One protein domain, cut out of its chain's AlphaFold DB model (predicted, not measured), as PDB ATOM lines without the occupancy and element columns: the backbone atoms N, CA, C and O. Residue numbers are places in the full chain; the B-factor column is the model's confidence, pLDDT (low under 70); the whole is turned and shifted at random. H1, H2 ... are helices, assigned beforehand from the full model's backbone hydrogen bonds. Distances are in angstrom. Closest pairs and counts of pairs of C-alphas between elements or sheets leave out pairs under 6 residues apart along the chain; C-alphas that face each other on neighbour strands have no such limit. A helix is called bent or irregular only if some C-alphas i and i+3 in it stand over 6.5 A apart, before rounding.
ATOM      1  N   ALA A   4     133.403 106.210 211.620       95.81
ATOM      2  CA  ALA A   4     133.170 106.429 213.042       95.81
ATOM      3  C   ALA A   4     134.432 106.929 213.768       95.81
ATOM      4  O   ALA A   4     134.340 107.796 214.630       95.81
ATOM      5  N   SER A   5     135.618 106.433 213.398       97.19
ATOM      6  CA  SER A   5     136.880 106.894 213.985       97.19
ATOM      7  C   SER A   5     137.187 108.341 213.608       97.19
ATOM      8  O   SER A   5     137.647 109.090 214.457       97.19
ATOM      9  N   ILE A   6     136.900 108.748 212.365       98.12
ATOM     10  CA  ILE A   6     137.082 110.137 211.921       98.12
ATOM     11  C   ILE A   6     136.197 111.047 212.764       98.12
ATOM     12  O   ILE A   6     136.712 111.963 213.392       98.12
ATOM     13  N   PHE A   7     134.898 110.747 212.850       98.44
ATOM     14  CA  PHE A   7     133.949 111.546 213.622       98.44
ATOM     15  C   PHE A   7     134.334 111.657 215.105       98.44
ATOM     16  O   PHE A   7     134.361 112.756 215.657       98.44
ATOM     17  N   LEU A   8     134.705 110.537 215.736       98.38
ATOM     18  CA  LEU A   8     135.175 110.536 217.123       98.38
ATOM     19  C   LEU A   8     136.450 111.371 217.297       98.38
ATOM     20  O   LEU A   8     136.564 112.101 218.278       98.38
ATOM     21  N   CYS A   9     137.385 111.322 216.343       98.50
ATOM     22  CA  CYS A   9     138.567 112.182 216.360       98.50
ATOM     23  C   CYS A   9     138.209 113.666 216.207       98.50
ATOM     24  O   CYS A   9     138.817 114.483 216.888       98.50
ATOM     25  N   MET A  10     137.234 114.025 215.366       98.69
ATOM     26  CA  MET A  10     136.787 115.420 215.222       98.69
ATOM     27  C   MET A  10     136.220 115.954 216.545       98.69
ATOM     28  O   MET A  10     136.605 117.034 216.983       98.69
ATOM     29  N   LEU A  11     135.361 115.173 217.215       98.62
ATOM     30  CA  LEU A  11     134.820 115.517 218.537       98.62
ATOM     31  C   LEU A  11     135.917 115.621 219.601       98.62
ATOM     32  O   LEU A  11     135.926 116.558 220.393       98.62
ATOM     33  N   PHE A  12     136.855 114.675 219.616       98.56
ATOM     34  CA  PHE A  12     137.966 114.700 220.561       98.56
ATOM     35  C   PHE A  12     138.860 115.929 220.357       98.56
ATOM     36  O   PHE A  12     139.193 116.605 221.325       98.56
ATOM     37  N   LEU A  13     139.209 116.255 219.109       98.56
ATOM     38  CA  LEU A  13     140.036 117.421 218.792       98.56
ATOM     39  C   LEU A  13     139.324 118.742 219.083       98.56
ATOM     40  O   LEU A  13     139.984 119.672 219.527       98.56
ATOM     41  N   HIS A  14     138.001 118.808 218.924       98.25
ATOM     42  CA  HIS A  14     137.205 119.935 219.413       98.25
ATOM     43  C   HIS A  14     137.390 120.148 220.922       98.25
ATOM     44  O   HIS A  14     137.682 121.261 221.345       98.25
ATOM     45  N   ILE A  15     137.281 119.083 221.727       98.06
ATOM     46  CA  ILE A  15     137.456 119.171 223.185       98.06
ATOM     47  C   ILE A  15     138.892 119.582 223.537       98.06
ATOM     48  O   ILE A  15     139.110 120.407 224.423       98.06
ATOM     49  N   VAL A  16     139.884 118.997 222.862       98.06
ATOM     50  CA  VAL A  16     141.297 119.311 223.099       98.06
ATOM     51  C   VAL A  16     141.593 120.769 222.757       98.06
ATOM     52  O   VAL A  16     142.192 121.466 223.575       98.06
ATOM     53  N   ASP A  17     141.167 121.253 221.593       96.94
ATOM     54  CA  ASP A  17     141.448 122.629 221.193       96.94
ATOM     55  C   ASP A  17     140.732 123.629 222.112       96.94
ATOM     56  O   ASP A  17     141.381 124.471 222.736       96.94
ATOM     57  N   ASP A  18     139.421 123.452 222.302       94.31
ATOM     58  CA  ASP A  18     138.577 124.433 222.984       94.31
ATOM     59  C   ASP A  18     138.802 124.491 224.504       94.31
ATOM     60  O   ASP A  18     138.665 125.552 225.107       94.31
ATOM     61  N   PHE A  19     139.215 123.387 225.141       94.38
ATOM     62  CA  PHE A  19     139.414 123.346 226.597       94.38
ATOM     63  C   PHE A  19     140.870 123.214 227.045       94.38
ATOM     64  O   PHE A  19     141.145 123.386 228.236       94.38
ATOM     65  N   LYS A  20     141.807 122.861 226.153       94.19
ATOM     66  CA  LYS A  20     143.213 122.637 226.535       94.19
ATOM     67  C   LYS A  20     144.205 123.500 225.770       94.19
ATOM     68  O   LYS A  20     145.165 123.950 226.388       94.19
ATOM     69  N   MET A  21     144.007 123.738 224.474       93.94
ATOM     70  CA  MET A  21     145.030 124.394 223.647       93.94
ATOM     71  C   MET A  21     144.877 125.911 223.514       93.94
ATOM     72  O   MET A  21     145.809 126.554 223.038       93.94
ATOM     73  N   GLN A  22     143.767 126.506 223.969       92.31
ATOM     74  CA  GLN A  22     143.514 127.940 223.762       92.31
ATOM     75  C   GLN A  22     144.613 128.866 224.327       92.31
ATOM     76  O   GLN A  22     144.903 129.901 223.726       92.31
ATOM     77  N   GLY A  23     145.231 128.529 225.466       93.94
ATOM     78  CA  GLY A  23     146.308 129.329 226.065       93.94
ATOM     79  C   GLY A  23     145.960 130.823 226.170       93.94
ATOM     80  O   GLY A  23     144.877 131.186 226.624       93.94
ATOM     81  N   ILE A  24     146.862 131.695 225.707       95.88
ATOM     82  CA  ILE A  24     146.661 133.154 225.721       95.88
ATOM     83  C   ILE A  24     145.566 133.630 224.750       95.88
ATOM     84  O   ILE A  24     144.945 134.668 224.985       95.88
ATOM     85  N   LEU A  25     145.264 132.861 223.695       95.50
ATOM     86  CA  LEU A  25     144.199 133.207 222.749       95.50
ATOM     87  C   LEU A  25     142.815 133.165 223.403       95.50
ATOM     88  O   LEU A  25     141.939 133.919 222.982       95.50
ATOM     89  N   ALA A  26     142.628 132.365 224.463       95.38
ATOM     90  CA  ALA A  26     141.397 132.372 225.260       95.38
ATOM     91  C   ALA A  26     141.088 133.765 225.822       95.38
ATOM     92  O   ALA A  26     139.929 134.181 225.870       95.38
ATOM     93  N   SER A  27     142.131 134.483 226.240       97.00
ATOM     94  CA  SER A  27     142.047 135.843 226.759       97.00
ATOM     95  C   SER A  27     142.009 136.860 225.624       97.00
ATOM     96  O   SER A  27     141.127 137.712 225.596       97.00
ATOM     97  N   PHE A  28     142.902 136.740 224.640       97.44
ATOM     98  CA  PHE A  28     143.044 137.744 223.585       97.44
ATOM     99  C   PHE A  28     141.839 137.816 222.644       97.44
ATOM    100  O   PHE A  28     141.589 138.872 222.073       97.44
ATOM    101  N   LYS A  29     141.049 136.745 222.492       96.88
ATOM    102  CA  LYS A  29     139.791 136.809 221.724       96.88
ATOM    103  C   LYS A  29     138.703 137.665 222.389       96.88
ATOM    104  O   LYS A  29     137.675 137.945 221.768       96.88
ATOM    105  N   GLN A  30     138.902 138.063 223.649       97.81
ATOM    106  CA  GLN A  30     137.961 138.862 224.429       97.81
ATOM    107  C   GLN A  30     138.346 140.340 224.385       97.81
ATOM    108  O   GLN A  30     139.433 140.732 224.801       97.81
ATOM    109  N   LYS A  31     137.416 141.189 223.955       97.38
ATOM    110  CA  LYS A  31     137.575 142.646 223.916       97.38
ATOM    111  C   LYS A  31     137.890 143.234 225.294       97.38
ATOM    112  O   LYS A  31     138.663 144.182 225.384       97.38
ATOM    113  N   SER A  32     137.302 142.680 226.355       97.12
ATOM    114  CA  SER A  32     137.535 143.113 227.739       97.12
ATOM    115  C   SER A  32     139.004 143.009 228.141       97.12
ATOM    116  O   SER A  32     139.512 143.928 228.773       97.12
ATOM    117  N   TRP A  33     139.697 141.947 227.713       97.81
ATOM    118  CA  TRP A  33     141.106 141.745 228.040       97.81
ATOM    119  C   TRP A  33     141.977 142.888 227.511       97.81
ATOM    120  O   TRP A  33     142.813 143.408 228.244       97.81
ATOM    121  N   TRP A  34     141.734 143.334 226.276       97.44
ATOM    122  CA  TRP A  34     142.477 144.439 225.664       97.44
ATOM    123  C   TRP A  34     142.163 145.784 226.314       97.44
ATOM    124  O   TRP A  34     143.074 146.558 226.567       97.44
ATOM    125  N   VAL A  35     140.900 146.039 226.670       96.62
ATOM    126  CA  VAL A  35     140.526 147.258 227.414       96.62
ATOM    127  C   VAL A  35     141.245 147.337 228.767       96.62
ATOM    128  O   VAL A  35     141.590 148.427 229.209       96.62
ATOM    129  N   GLU A  36     141.472 146.198 229.417       97.38
ATOM    130  CA  GLU A  36     142.126 146.129 230.725       97.38
ATOM    131  C   GLU A  36     143.662 146.152 230.638       97.38
ATOM    132  O   GLU A  36     144.308 146.810 231.449       97.38
ATOM    133  N   ASN A  37     144.256 145.455 229.663       97.56
ATOM    134  CA  ASN A  37     145.703 145.197 229.616       97.56
ATOM    135  C   ASN A  37     146.455 146.030 228.563       97.56
ATOM    136  O   ASN A  37     147.682 146.106 228.609       97.56
ATOM    137  N   SER A  38     145.758 146.624 227.593       96.31
ATOM    138  CA  SER A  38     146.340 147.438 226.512       96.31
ATOM    139  C   SER A  38     145.335 148.511 226.059       96.31
ATOM    140  O   SER A  38     144.768 148.422 224.966       96.31
ATOM    141  N   PRO A  39     145.035 149.493 226.932       94.62
ATOM    142  CA  PRO A  39     143.942 150.449 226.744       94.62
ATOM    143  C   PRO A  39     144.200 151.493 225.646       94.62
ATOM    144  O   PRO A  39     143.337 152.334 225.385       94.62
ATOM    145  N   GLU A  40     145.378 151.500 225.025       97.19
ATOM    146  CA  GLU A  40     145.732 152.438 223.969       97.19
ATOM    147  C   GLU A  40     144.817 152.273 222.744       97.19
ATOM    148  O   GLU A  40     144.527 151.161 222.302       97.19
ATOM    149  N   GLU A  41     144.403 153.390 222.128       95.19
ATOM    150  CA  GLU A  41     143.487 153.371 220.968       95.19
ATOM    151  C   GLU A  41     144.039 152.540 219.795       95.19
ATOM    152  O   GLU A  41     143.264 151.973 219.027       95.19
ATOM    153  N   LEU A  42     145.368 152.408 219.698       96.56
ATOM    154  CA  LEU A  42     146.042 151.561 218.713       96.56
ATOM    155  C   LEU A  42     145.596 150.088 218.787       96.56
ATOM    156  O   LEU A  42     145.427 149.472 217.741       96.56
ATOM    157  N   TYR A  43     145.373 149.547 219.991       96.50
ATOM    158  CA  TYR A  43     145.140 148.111 220.230       96.50
ATOM    159  C   TYR A  43     143.662 147.741 220.404       96.50
ATOM    160  O   TYR A  43     143.298 146.579 220.595       96.50
ATOM    161  N   LYS A  44     142.763 148.722 220.303       94.56
ATOM    162  CA  LYS A  44     141.317 148.576 220.545       94.56
ATOM    163  C   LYS A  44     140.630 147.477 219.726       94.56
ATOM    164  O   LYS A  44     139.573 146.978 220.129       94.56
ATOM    165  N   TYR A  45     141.186 147.123 218.568       96.81
ATOM    166  CA  TYR A  45     140.625 146.135 217.645       96.81
ATOM    167  C   TYR A  45     141.453 144.845 217.532       96.81
ATOM    168  O   TYR A  45     141.055 143.945 216.793       96.81
ATOM    169  N   ASP A  46     142.532 144.690 218.304       97.88
ATOM    170  CA  ASP A  46     143.428 143.522 218.231       97.88
ATOM    171  C   ASP A  46     142.751 142.220 218.695       97.88
ATOM    172  O   ASP A  46     143.108 141.111 218.275       97.88
ATOM    173  N   TRP A  47     141.681 142.338 219.485       97.94
ATOM    174  CA  TRP A  47     140.826 141.203 219.827       97.94
ATOM    175  C   TRP A  47     140.172 140.558 218.596       97.94
ATOM    176  O   TRP A  47     139.902 139.359 218.622       97.94
ATOM    177  N   ILE A  48     139.941 141.313 217.511       98.12
ATOM    178  CA  ILE A  48     139.309 140.797 216.286       98.12
ATOM    179  C   ILE A  48     140.238 139.796 215.606       98.12
ATOM    180  O   ILE A  48     139.813 138.685 215.292       98.12
ATOM    181  N   ILE A  49     141.506 140.161 215.397       97.81
ATOM    182  CA  ILE A  49     142.455 139.250 214.751       97.81
ATOM    183  C   ILE A  49     142.756 138.050 215.652       97.81
ATOM    184  O   ILE A  49     142.834 136.926 215.165       97.81
ATOM    185  N   SER A  50     142.817 138.257 216.968       97.88
ATOM    186  CA  SER A  50     143.003 137.178 217.943       97.88
ATOM    187  C   SER A  50     141.838 136.183 217.936       97.88
ATOM    188  O   SER A  50     142.059 134.972 217.948       97.88
ATOM    189  N   LEU A  51     140.602 136.684 217.842       98.31
ATOM    190  CA  LEU A  51     139.408 135.865 217.649       98.31
ATOM    191  C   LEU A  51     139.501 135.068 216.343       98.31
ATOM    192  O   LEU A  51     139.347 133.853 216.371       98.31
ATOM    193  N   VAL A  52     139.822 135.713 215.218       98.44
ATOM    194  CA  VAL A  52     139.960 135.029 213.918       98.44
ATOM    195  C   VAL A  52     141.023 133.929 213.962       98.44
ATOM    196  O   VAL A  52     140.766 132.818 213.501       98.44
ATOM    197  N   MET A  53     142.189 134.194 214.558       98.25
ATOM    198  CA  MET A  53     143.259 133.201 214.708       98.25
ATOM    199  C   MET A  53     142.821 132.006 215.559       98.25
ATOM    200  O   MET A  53     143.120 130.863 215.209       98.25
ATOM    201  N   HIS A  54     142.060 132.250 216.628       97.62
ATOM    202  CA  HIS A  54     141.450 131.182 217.412       97.62
ATOM    203  C   HIS A  54     140.474 130.342 216.569       97.62
ATOM    204  O   HIS A  54     140.600 129.120 216.540       97.62
ATOM    205  N   CYS A  55     139.581 130.976 215.799       98.19
ATOM    206  CA  CYS A  55     138.632 130.261 214.938       98.19
ATOM    207  C   CYS A  55     139.312 129.419 213.854       98.19
ATOM    208  O   CYS A  55     138.831 128.334 213.516       98.19
ATOM    209  N   ILE A  56     140.411 129.925 213.288       98.50
ATOM    210  CA  ILE A  56     141.240 129.208 212.314       98.50
ATOM    211  C   ILE A  56     141.864 127.974 212.964       98.50
ATOM    212  O   ILE A  56     141.752 126.888 212.396       98.50
ATOM    213  N   SER A  57     142.470 128.124 214.150       98.00
ATOM    214  CA  SER A  57     143.044 127.007 214.916       98.00
ATOM    215  C   SER A  57     141.998 125.927 215.177       98.00
ATOM    216  O   SER A  57     142.189 124.770 214.801       98.00
ATOM    217  N   TRP A  58     140.843 126.320 215.714       98.44
ATOM    218  CA  TRP A  58     139.765 125.398 216.045       98.44
ATOM    219  C   TRP A  58     139.233 124.652 214.818       98.44
ATOM    220  O   TRP A  58     139.145 123.421 214.807       98.44
ATOM    221  N   SER A  59     138.941 125.391 213.740       98.50
ATOM    222  CA  SER A  59     138.442 124.817 212.483       98.50
ATOM    223  C   SER A  59     139.456 123.852 211.870       98.50
ATOM    224  O   SER A  59     139.083 122.817 211.317       98.50
ATOM    225  N   PHE A  60     140.748 124.159 211.995       98.38
ATOM    226  CA  PHE A  60     141.818 123.282 211.537       98.38
ATOM    227  C   PHE A  60     141.848 121.993 212.355       98.38
ATOM    228  O   PHE A  60     141.848 120.908 211.775       98.38
ATOM    229  N   CYS A  61     141.793 122.093 213.684       98.44
ATOM    230  CA  CYS A  61     141.775 120.944 214.583       98.44
ATOM    231  C   CYS A  61     140.605 119.999 214.289       98.44
ATOM    232  O   CYS A  61     140.828 118.800 214.113       98.44
ATOM    233  N   ILE A  62     139.376 120.507 214.157       98.44
ATOM    234  CA  ILE A  62     138.224 119.635 213.889       98.44
ATOM    235  C   ILE A  62     138.243 119.026 212.483       98.44
ATOM    236  O   ILE A  62     137.697 117.946 212.290       98.44
ATOM    237  N   MET A  63     138.878 119.666 211.494       98.56
ATOM    238  CA  MET A  63     138.964 119.145 210.122       98.56
ATOM    239  C   MET A  63     140.231 118.313 209.862       98.56
ATOM    240  O   MET A  63     140.314 117.616 208.846       98.56
ATOM    241  N   PHE A  64     141.192 118.308 210.788       98.44
ATOM    242  CA  PHE A  64     142.448 117.567 210.670       98.44
ATOM    243  C   PHE A  64     142.263 116.058 210.404       98.44
ATOM    244  O   PHE A  64     142.933 115.533 209.509       98.44
ATOM    245  N   PRO A  65     141.332 115.327 211.055       98.44
ATOM    246  CA  PRO A  65     141.112 113.908 210.757       98.44
ATOM    247  C   PRO A  65     140.692 113.652 209.303       98.44
ATOM    248  O   PRO A  65     141.083 112.643 208.711       98.44
ATOM    249  N   ILE A  66     139.936 114.575 208.701       98.12
ATOM    250  CA  ILE A  66     139.542 114.499 207.289       98.12
ATOM    251  C   ILE A  66     140.767 114.735 206.394       98.12
ATOM    252  O   ILE A  66     140.977 113.982 205.444       98.12
ATOM    253  N   MET A  67     141.632 115.702 206.720       97.75
ATOM    254  CA  MET A  67     142.890 115.913 205.982       97.75
ATOM    255  C   MET A  67     143.775 114.664 205.986       97.75
ATOM    256  O   MET A  67     144.310 114.280 204.944       97.75
ATOM    257  N   VAL A  68     143.904 114.004 207.142       97.75
ATOM    258  CA  VAL A  68     144.668 112.755 207.267       97.75
ATOM    259  C   VAL A  68     144.034 111.640 206.432       97.75
ATOM    260  O   VAL A  68     144.757 110.878 205.790       97.75
ATOM    261  N   TRP A  69     142.699 111.553 206.382       97.25
ATOM    262  CA  TRP A  69     142.006 110.599 205.511       97.25
ATOM    263  C   TRP A  69     142.362 110.811 204.032       97.25
ATOM    264  O   TRP A  69     142.696 109.845 203.348       97.25
ATOM    265  N   TYR A  70     142.403 112.069 203.582       96.75
ATOM    266  CA  TYR A  70     142.833 112.463 202.234       96.75
ATOM    267  C   TYR A  70     144.349 112.366 202.002       96.75
ATOM    268  O   TYR A  70     144.824 112.712 200.923       96.75
ATOM    269  N   ARG A  71     145.140 111.930 202.993       96.88
ATOM    270  CA  ARG A  71     146.614 111.950 202.935       96.88
ATOM    271  C   ARG A  71     147.156 113.332 202.539       96.88
ATOM    272  O   ARG A  71     148.112 113.426 201.777       96.88
ATOM    273  N   PHE A  72     146.518 114.391 203.039       96.31
ATOM    274  CA  PHE A  72     146.816 115.797 202.736       96.31
ATOM    275  C   PHE A  72     146.591 116.231 201.274       96.31
ATOM    276  O   PHE A  72     146.785 117.402 200.957       96.31
ATOM    277  N   ALA A  73     146.097 115.352 200.397       96.81
ATOM    278  CA  ALA A  73     145.635 115.702 199.054       96.81
ATOM    279  C   ALA A  73     144.164 116.156 199.105       96.81
ATOM    280  O   ALA A  73     143.256 115.440 198.684       96.81
ATOM    281  N   ILE A  74     143.925 117.325 199.708       96.12
ATOM    282  CA  ILE A  74     142.572 117.819 199.993       96.12
ATOM    283  C   ILE A  74     141.854 118.358 198.737       96.12
ATOM    284  O   ILE A  74     142.450 119.094 197.951       96.12
ATOM    285  N   PRO A  75     140.561 118.043 198.550       97.00
ATOM    286  CA  PRO A  75     139.755 118.582 197.457       97.00
ATOM    287  C   PRO A  75     139.342 120.040 197.716       97.00
ATOM    288  O   PRO A  75     139.259 120.482 198.859       97.00
ATOM    289  N   LEU A  76     138.992 120.786 196.663       96.69
ATOM    290  CA  LEU A  76     138.625 122.208 196.778       96.69
ATOM    291  C   LEU A  76     137.433 122.458 197.720       96.69
ATOM    292  O   LEU A  76     137.417 123.458 198.439       96.69
ATOM    293  N   TRP A  77     136.458 121.543 197.767       96.94
ATOM    294  CA  TRP A  77     135.307 121.670 198.668       96.94
ATOM    295  C   TRP A  77     135.733 121.731 200.142       96.94
ATOM    296  O   TRP A  77     135.082 122.411 200.933       96.94
ATOM    297  N   PHE A  78     136.846 121.081 200.507       98.06
ATOM    298  CA  PHE A  78     137.378 121.101 201.868       98.06
ATOM    299  C   PHE A  78     137.726 122.530 202.288       98.06
ATOM    300  O   PHE A  78     137.364 122.951 203.384       98.06
ATOM    301  N   LEU A  79     138.372 123.298 201.401       97.94
ATOM    302  CA  LEU A  79     138.739 124.693 201.662       97.94
ATOM    303  C   LEU A  79     137.500 125.574 201.847       97.94
ATOM    304  O   LEU A  79     137.479 126.436 202.721       97.94
ATOM    305  N   PHE A  80     136.445 125.328 201.070       98.06
ATOM    306  CA  PHE A  80     135.185 126.055 201.207       98.06
ATOM    307  C   PHE A  80     134.509 125.781 202.559       98.06
ATOM    308  O   PHE A  80     134.136 126.713 203.271       98.06
ATOM    309  N   VAL A  81     134.419 124.507 202.958       98.31
ATOM    310  CA  VAL A  81     133.870 124.107 204.264       98.31
ATOM    311  C   VAL A  81     134.726 124.638 205.415       98.31
ATOM    312  O   VAL A  81     134.186 125.066 206.432       98.31
ATOM    313  N   PHE A  82     136.049 124.669 205.252       98.69
ATOM    314  CA  PHE A  82     136.966 125.249 206.229       98.69
ATOM    315  C   PHE A  82     136.684 126.736 206.466       98.69
ATOM    316  O   PHE A  82     136.486 127.140 207.608       98.69
ATOM    317  N   VAL A  83     136.577 127.538 205.403       98.62
ATOM    318  CA  VAL A  83     136.252 128.970 205.522       98.62
ATOM    319  C   VAL A  83     134.890 129.177 206.187       98.62
ATOM    320  O   VAL A  83     134.766 130.029 207.067       98.62
ATOM    321  N   ILE A  84     133.882 128.375 205.830       98.50
ATOM    322  CA  ILE A  84     132.563 128.431 206.477       98.50
ATOM    323  C   ILE A  84     132.673 128.136 207.976       98.50
ATOM    324  O   ILE A  84     132.101 128.875 208.778       98.50
ATOM    325  N   ASN A  85     133.419 127.098 208.366       98.62
ATOM    326  CA  ASN A  85     133.623 126.772 209.775       98.62
ATOM    327  C   ASN A  85     134.283 127.917 210.542       98.62
ATOM    328  O   ASN A  85     133.794 128.267 211.615       98.62
ATOM    329  N   VAL A  86     135.317 128.542 209.971       98.75
ATOM    330  CA  VAL A  86     135.998 129.693 210.582       98.75
ATOM    331  C   VAL A  86     135.021 130.845 210.807       98.75
ATOM    332  O   VAL A  86     134.954 131.389 211.907       98.75
ATOM    333  N   VAL A  87     134.235 131.200 209.785       98.69
ATOM    334  CA  VAL A  87     133.277 132.313 209.865       98.69
ATOM    335  C   VAL A  87     132.196 132.038 210.909       98.69
ATOM    336  O   VAL A  87     131.950 132.890 211.763       98.69
ATOM    337  N   ILE A  88     131.568 130.858 210.871       98.69
ATOM    338  CA  ILE A  88     130.518 130.496 211.832       98.69
ATOM    339  C   ILE A  88     131.088 130.480 213.249       98.69
ATOM    340  O   ILE A  88     130.499 131.092 214.138       98.69
ATOM    341  N   HIS A  89     132.246 129.854 213.456       98.38
ATOM    342  CA  HIS A  89     132.864 129.766 214.774       98.38
ATOM    343  C   HIS A  89     133.168 131.156 215.339       98.38
ATOM    344  O   HIS A  89     132.802 131.451 216.470       98.38
ATOM    345  N   CYS A  90     133.710 132.068 214.527       98.56
ATOM    346  CA  CYS A  90     133.943 133.450 214.948       98.56
ATOM    347  C   CYS A  90     132.666 134.194 215.340       98.56
ATOM    348  O   CYS A  90     132.688 134.983 216.286       98.56
ATOM    349  N   ILE A  91     131.552 133.947 214.648       98.69
ATOM    350  CA  ILE A  91     130.258 134.516 215.030       98.69
ATOM    351  C   ILE A  91     129.828 133.967 216.394       98.69
ATOM    352  O   ILE A  91     129.494 134.753 217.278       98.69
ATOM    353  N   ILE A  92     129.859 132.647 216.587       98.44
ATOM    354  CA  ILE A  92     129.453 131.994 217.841       98.44
ATOM    355  C   ILE A  92     130.316 132.467 219.015       98.44
ATOM    356  O   ILE A  92     129.783 132.917 220.033       98.44
ATOM    357  N   ASP A  93     131.633 132.485 218.848       97.75
ATOM    358  CA  ASP A  93     132.550 132.907 219.898       97.75
ATOM    359  C   ASP A  93     132.424 134.403 220.206       97.75
ATOM    360  O   ASP A  93     132.486 134.811 221.369       97.75
ATOM    361  N   HIS A  94     132.170 135.246 219.197       98.50
ATOM    362  CA  HIS A  94     131.834 136.649 219.432       98.50
ATOM    363  C   HIS A  94     130.528 136.783 220.225       98.50
ATOM    364  O   HIS A  94     130.462 137.576 221.169       98.50
ATOM    365  N   LEU A  95     129.497 136.003 219.883       98.56
ATOM    366  CA  LEU A  95     128.223 136.002 220.597       98.56
ATOM    367  C   LEU A  95     128.391 135.588 222.065       98.56
ATOM    368  O   LEU A  95     127.772 136.217 222.924       98.56
ATOM    369  N   LYS A  96     129.236 134.592 222.359       97.81
ATOM    370  CA  LYS A  96     129.539 134.133 223.723       97.81
ATOM    371  C   LYS A  96     130.418 135.129 224.482       97.81
ATOM    372  O   LYS A  96     130.023 135.635 225.528       97.81
ATOM    373  N   ALA A  97     131.617 135.393 223.974       96.50
ATOM    374  CA  ALA A  97     132.695 136.013 224.739       96.50
ATOM    375  C   ALA A  97     132.665 137.547 224.721       96.50
ATOM    376  O   ALA A  97     133.137 138.180 225.661       96.50
ATOM    377  N   ASN A  98     132.110 138.152 223.668       97.75
ATOM    378  CA  ASN A  98     132.159 139.602 223.467       97.75
ATOM    379  C   ASN A  98     130.780 140.266 223.555       97.75
ATOM    380  O   ASN A  98     130.645 141.321 224.165       97.75
ATOM    381  N   SER A  99     129.749 139.656 222.962       97.50
ATOM    382  CA  SER A  99     128.366 140.147 223.045       97.50
ATOM    383  C   SER A  99     127.591 139.591 224.243       97.50
ATOM    384  O   SER A  99     126.519 140.111 224.540       97.50
ATOM    385  N   GLN A 100     128.084 138.521 224.882       96.12
ATOM    386  CA  GLN A 100     127.443 137.841 226.019       96.12
ATOM    387  C   GLN A 100     125.966 137.463 225.772       96.12
ATOM    388  O   GLN A 100     125.134 137.488 226.676       96.12
ATOM    389  N   LYS A 101     125.626 137.111 224.525       98.31
ATOM    390  CA  LYS A 101     124.264 136.750 224.087       98.31
ATOM    391  C   LYS A 101     123.946 135.269 224.265       98.31
ATOM    392  O   LYS A 101     122.777 134.899 224.291       98.31
ATOM    393  N   ILE A 102     124.973 134.428 224.347       98.44
ATOM    394  CA  ILE A 102     124.846 132.983 224.538       98.44
ATOM    395  C   ILE A 102     125.780 132.519 225.656       98.44
ATOM    396  O   ILE A 102     126.798 133.152 225.932       98.44
ATOM    397  N   ASN A 103     125.426 131.409 226.297       97.94
ATOM    398  CA  ASN A 103     126.244 130.776 227.327       97.94
ATOM    399  C   ASN A 103     127.102 129.643 226.740       97.94
ATOM    400  O   ASN A 103     126.987 129.302 225.562       97.94
ATOM    401  N   LEU A 104     127.931 129.029 227.589       96.88
ATOM    402  CA  LEU A 104     128.803 127.928 227.183       96.88
ATOM    403  C   LEU A 104     128.020 126.728 226.624       96.88
ATOM    404  O   LEU A 104     128.464 126.112 225.670       96.88
ATOM    405  N   VAL A 105     126.841 126.401 227.161       98.38
ATOM    406  CA  VAL A 105     126.057 125.260 226.654       98.38
ATOM    407  C   VAL A 105     125.636 125.490 225.202       98.38
ATOM    408  O   VAL A 105     125.840 124.620 224.361       98.38
ATOM    409  N   ALA A 106     125.081 126.664 224.897       98.44
ATOM    410  CA  ALA A 106     124.654 127.012 223.543       98.44
ATOM    411  C   ALA A 106     125.835 127.042 222.559       98.44
ATOM    412  O   ALA A 106     125.739 126.505 221.460       98.44
ATOM    413  N   ASP A 107     126.960 127.606 222.986       97.88
ATOM    414  CA  ASP A 107     128.217 127.623 222.240       97.88
ATOM    415  C   ASP A 107     128.716 126.213 221.877       97.88
ATOM    416  O   ASP A 107     128.929 125.911 220.704       97.88
ATOM    417  N   GLN A 108     128.794 125.308 222.856       98.44
ATOM    418  CA  GLN A 108     129.232 123.928 222.624       98.44
ATOM    419  C   GLN A 108     128.261 123.148 221.728       98.44
ATOM    420  O   GLN A 108     128.688 122.352 220.891       98.44
ATOM    421  N   LEU A 109     126.953 123.402 221.835       98.62
ATOM    422  CA  LEU A 109     125.972 122.822 220.914       98.62
ATOM    423  C   LEU A 109     126.192 123.310 219.476       98.62
ATOM    424  O   LEU A 109     126.161 122.495 218.553       98.62
ATOM    425  N   CYS A 110     126.467 124.602 219.269       98.62
ATOM    426  CA  CYS A 110     126.801 125.136 217.948       98.62
ATOM    427  C   CYS A 110     128.072 124.490 217.375       98.62
ATOM    428  O   CYS A 110     128.073 124.081 216.213       98.62
ATOM    429  N   HIS A 111     129.113 124.309 218.192       98.44
ATOM    430  CA  HIS A 111     130.339 123.613 217.798       98.44
ATOM    431  C   HIS A 111     130.085 122.161 217.371       98.44
ATOM    432  O   HIS A 111     130.547 121.729 216.314       98.44
ATOM    433  N   ILE A 112     129.290 121.411 218.139       98.69
ATOM    434  CA  ILE A 112     128.919 120.032 217.794       98.69
ATOM    435  C   ILE A 112     128.107 119.989 216.489       98.69
ATOM    436  O   ILE A 112     128.350 119.123 215.648       98.69
ATOM    437  N   ILE A 113     127.190 120.938 216.270       98.69
ATOM    438  CA  ILE A 113     126.433 121.050 215.013       98.69
ATOM    439  C   ILE A 113     127.375 121.308 213.827       98.69
ATOM    440  O   ILE A 113     127.228 120.658 212.792       98.69
ATOM    441  N   GLN A 114     128.372 122.189 213.974       98.50
ATOM    442  CA  GLN A 114     129.392 122.422 212.943       98.50
ATOM    443  C   GLN A 114     130.171 121.144 212.602       98.50
ATOM    444  O   GLN A 114     130.396 120.852 211.423       98.50
ATOM    445  N   ILE A 115     130.540 120.346 213.610       98.81
ATOM    446  CA  ILE A 115     131.236 119.064 213.424       98.81
ATOM    447  C   ILE A 115     130.346 118.064 212.679       98.81
ATOM    448  O   ILE A 115     130.792 117.469 211.700       98.81
ATOM    449  N   ILE A 116     129.084 117.907 213.096       98.75
ATOM    450  CA  ILE A 116     128.114 117.015 212.441       98.75
ATOM    451  C   ILE A 116     127.900 117.427 210.984       98.75
ATOM    452  O   ILE A 116     127.943 116.574 210.094       98.75
ATOM    453  N   PHE A 117     127.712 118.721 210.720       98.56
ATOM    454  CA  PHE A 117     127.550 119.237 209.365       98.56
ATOM    455  C   PHE A 117     128.790 118.956 208.510       98.56
ATOM    456  O   PHE A 117     128.682 118.372 207.435       98.56
ATOM    457  N   THR A 118     129.978 119.293 209.016       98.56
ATOM    458  CA  THR A 118     131.249 119.085 208.305       98.56
ATOM    459  C   THR A 118     131.493 117.611 207.996       98.56
ATOM    460  O   THR A 118     131.862 117.262 206.876       98.56
ATOM    461  N   PHE A 119     131.231 116.730 208.963       98.62
ATOM    462  CA  PHE A 119     131.337 115.289 208.773       98.62
ATOM    463  C   PHE A 119     130.314 114.765 207.757       98.62
ATOM    464  O   PHE A 119     130.653 113.933 206.918       98.62
ATOM    465  N   THR A 120     129.087 115.288 207.770       98.44
ATOM    466  CA  THR A 120     128.053 114.927 206.790       98.44
ATOM    467  C   THR A 120     128.471 115.318 205.374       98.44
ATOM    468  O   THR A 120     128.394 114.493 204.468       98.44
ATOM    469  N   VAL A 121     128.988 116.538 205.177       98.25
ATOM    470  CA  VAL A 121     129.522 116.978 203.876       98.25
ATOM    471  C   VAL A 121     130.669 116.076 203.424       98.25
ATOM    472  O   VAL A 121     130.694 115.654 202.270       98.25
ATOM    473  N   PHE A 122     131.575 115.710 204.333       97.81
ATOM    474  CA  PHE A 122     132.635 114.748 204.038       97.81
ATOM    475  C   PHE A 122     132.082 113.396 203.571       97.81
ATOM    476  O   PHE A 122     132.543 112.883 202.558       97.81
ATOM    477  N   LEU A 123     131.082 112.824 204.247       97.88
ATOM    478  CA  LEU A 123     130.497 111.542 203.837       97.88
ATOM    479  C   LEU A 123     129.847 111.587 202.449       97.88
ATOM    480  O   LEU A 123     129.864 110.574 201.754       97.88
ATOM    481  N   LEU A 124     129.286 112.735 202.063       97.94
ATOM    482  CA  LEU A 124     128.620 112.927 200.775       97.94
ATOM    483  C   LEU A 124     129.593 113.175 199.611       97.94
ATOM    484  O   LEU A 124     129.249 112.864 198.475       97.94
ATOM    485  N   LEU A 125     130.771 113.750 199.878       95.56
ATOM    486  CA  LEU A 125     131.711 114.228 198.850       95.56
ATOM    487  C   LEU A 125     133.060 113.482 198.812       95.56
ATOM    488  O   LEU A 125     133.972 113.928 198.112       95.56
ATOM    489  N   ARG A 126     133.216 112.423 199.611       85.31
ATOM    490  CA  ARG A 126     134.443 111.609 199.694       85.31
ATOM    491  C   ARG A 126     134.622 110.601 198.568       85.31
ATOM    492  O   ARG A 126     133.599 110.122 198.033       85.31
TER     493      ARG A 126
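What this domain is: This is residues 4 to 126 of the 126 residues of an uncharacterized protein of Treponema saccharophilum DSM 2985 (UniProt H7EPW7). Four helices, H1, H4, H5 and H6, form an elongated up-and-down bundle, each running against the one before, with short H2 and H3 toward one end. The printed part has 123 residues, six named helices, H1 to H6, and no named strand: all helix, compact, radius of gyration of the C-alphas 15.4 A, spans 48 by 28 by 21 A.

Where its parts are: H1, residues 4 to 21, begins at C-alpha 4 (133.170, 106.429, 213.042). H2 is residues 25 to 28, H3 31 to 37. H4, residues 46 to 69, 35.3 A long, is irregular: C-alphas 62 and 65 are 7.1 A apart. H5 is residues 76 to 98, 32.5 A; H6, residues 104 to 125, 31.6 A, ends at C-alpha 125 (131.711, 114.228, 198.850).

How they stand to each other: H4 is the hub, touching five helices, H3 and H6 only just, with 3 pairs of C-alphas within 8 A each. H4 touches H1 at a shallow tilt of 26 degrees, opposite ways, with residues 57 to 66 alone; the closest C-alphas, Met 10 and Ile 62, are 4.6 A apart. H5 and H6 form a hairpin at 6 degrees; their closest C-alphas, Ile 92 and Asp 107, are 6.3 A apart. Every O i to N i+4 pair is within hydrogen-bond range in H1, H3, H5 and H6, and 18 of 20 in H4.

The domain as a whole: The printed part has no cut and no long link; no printed residue is under pLDDT 70.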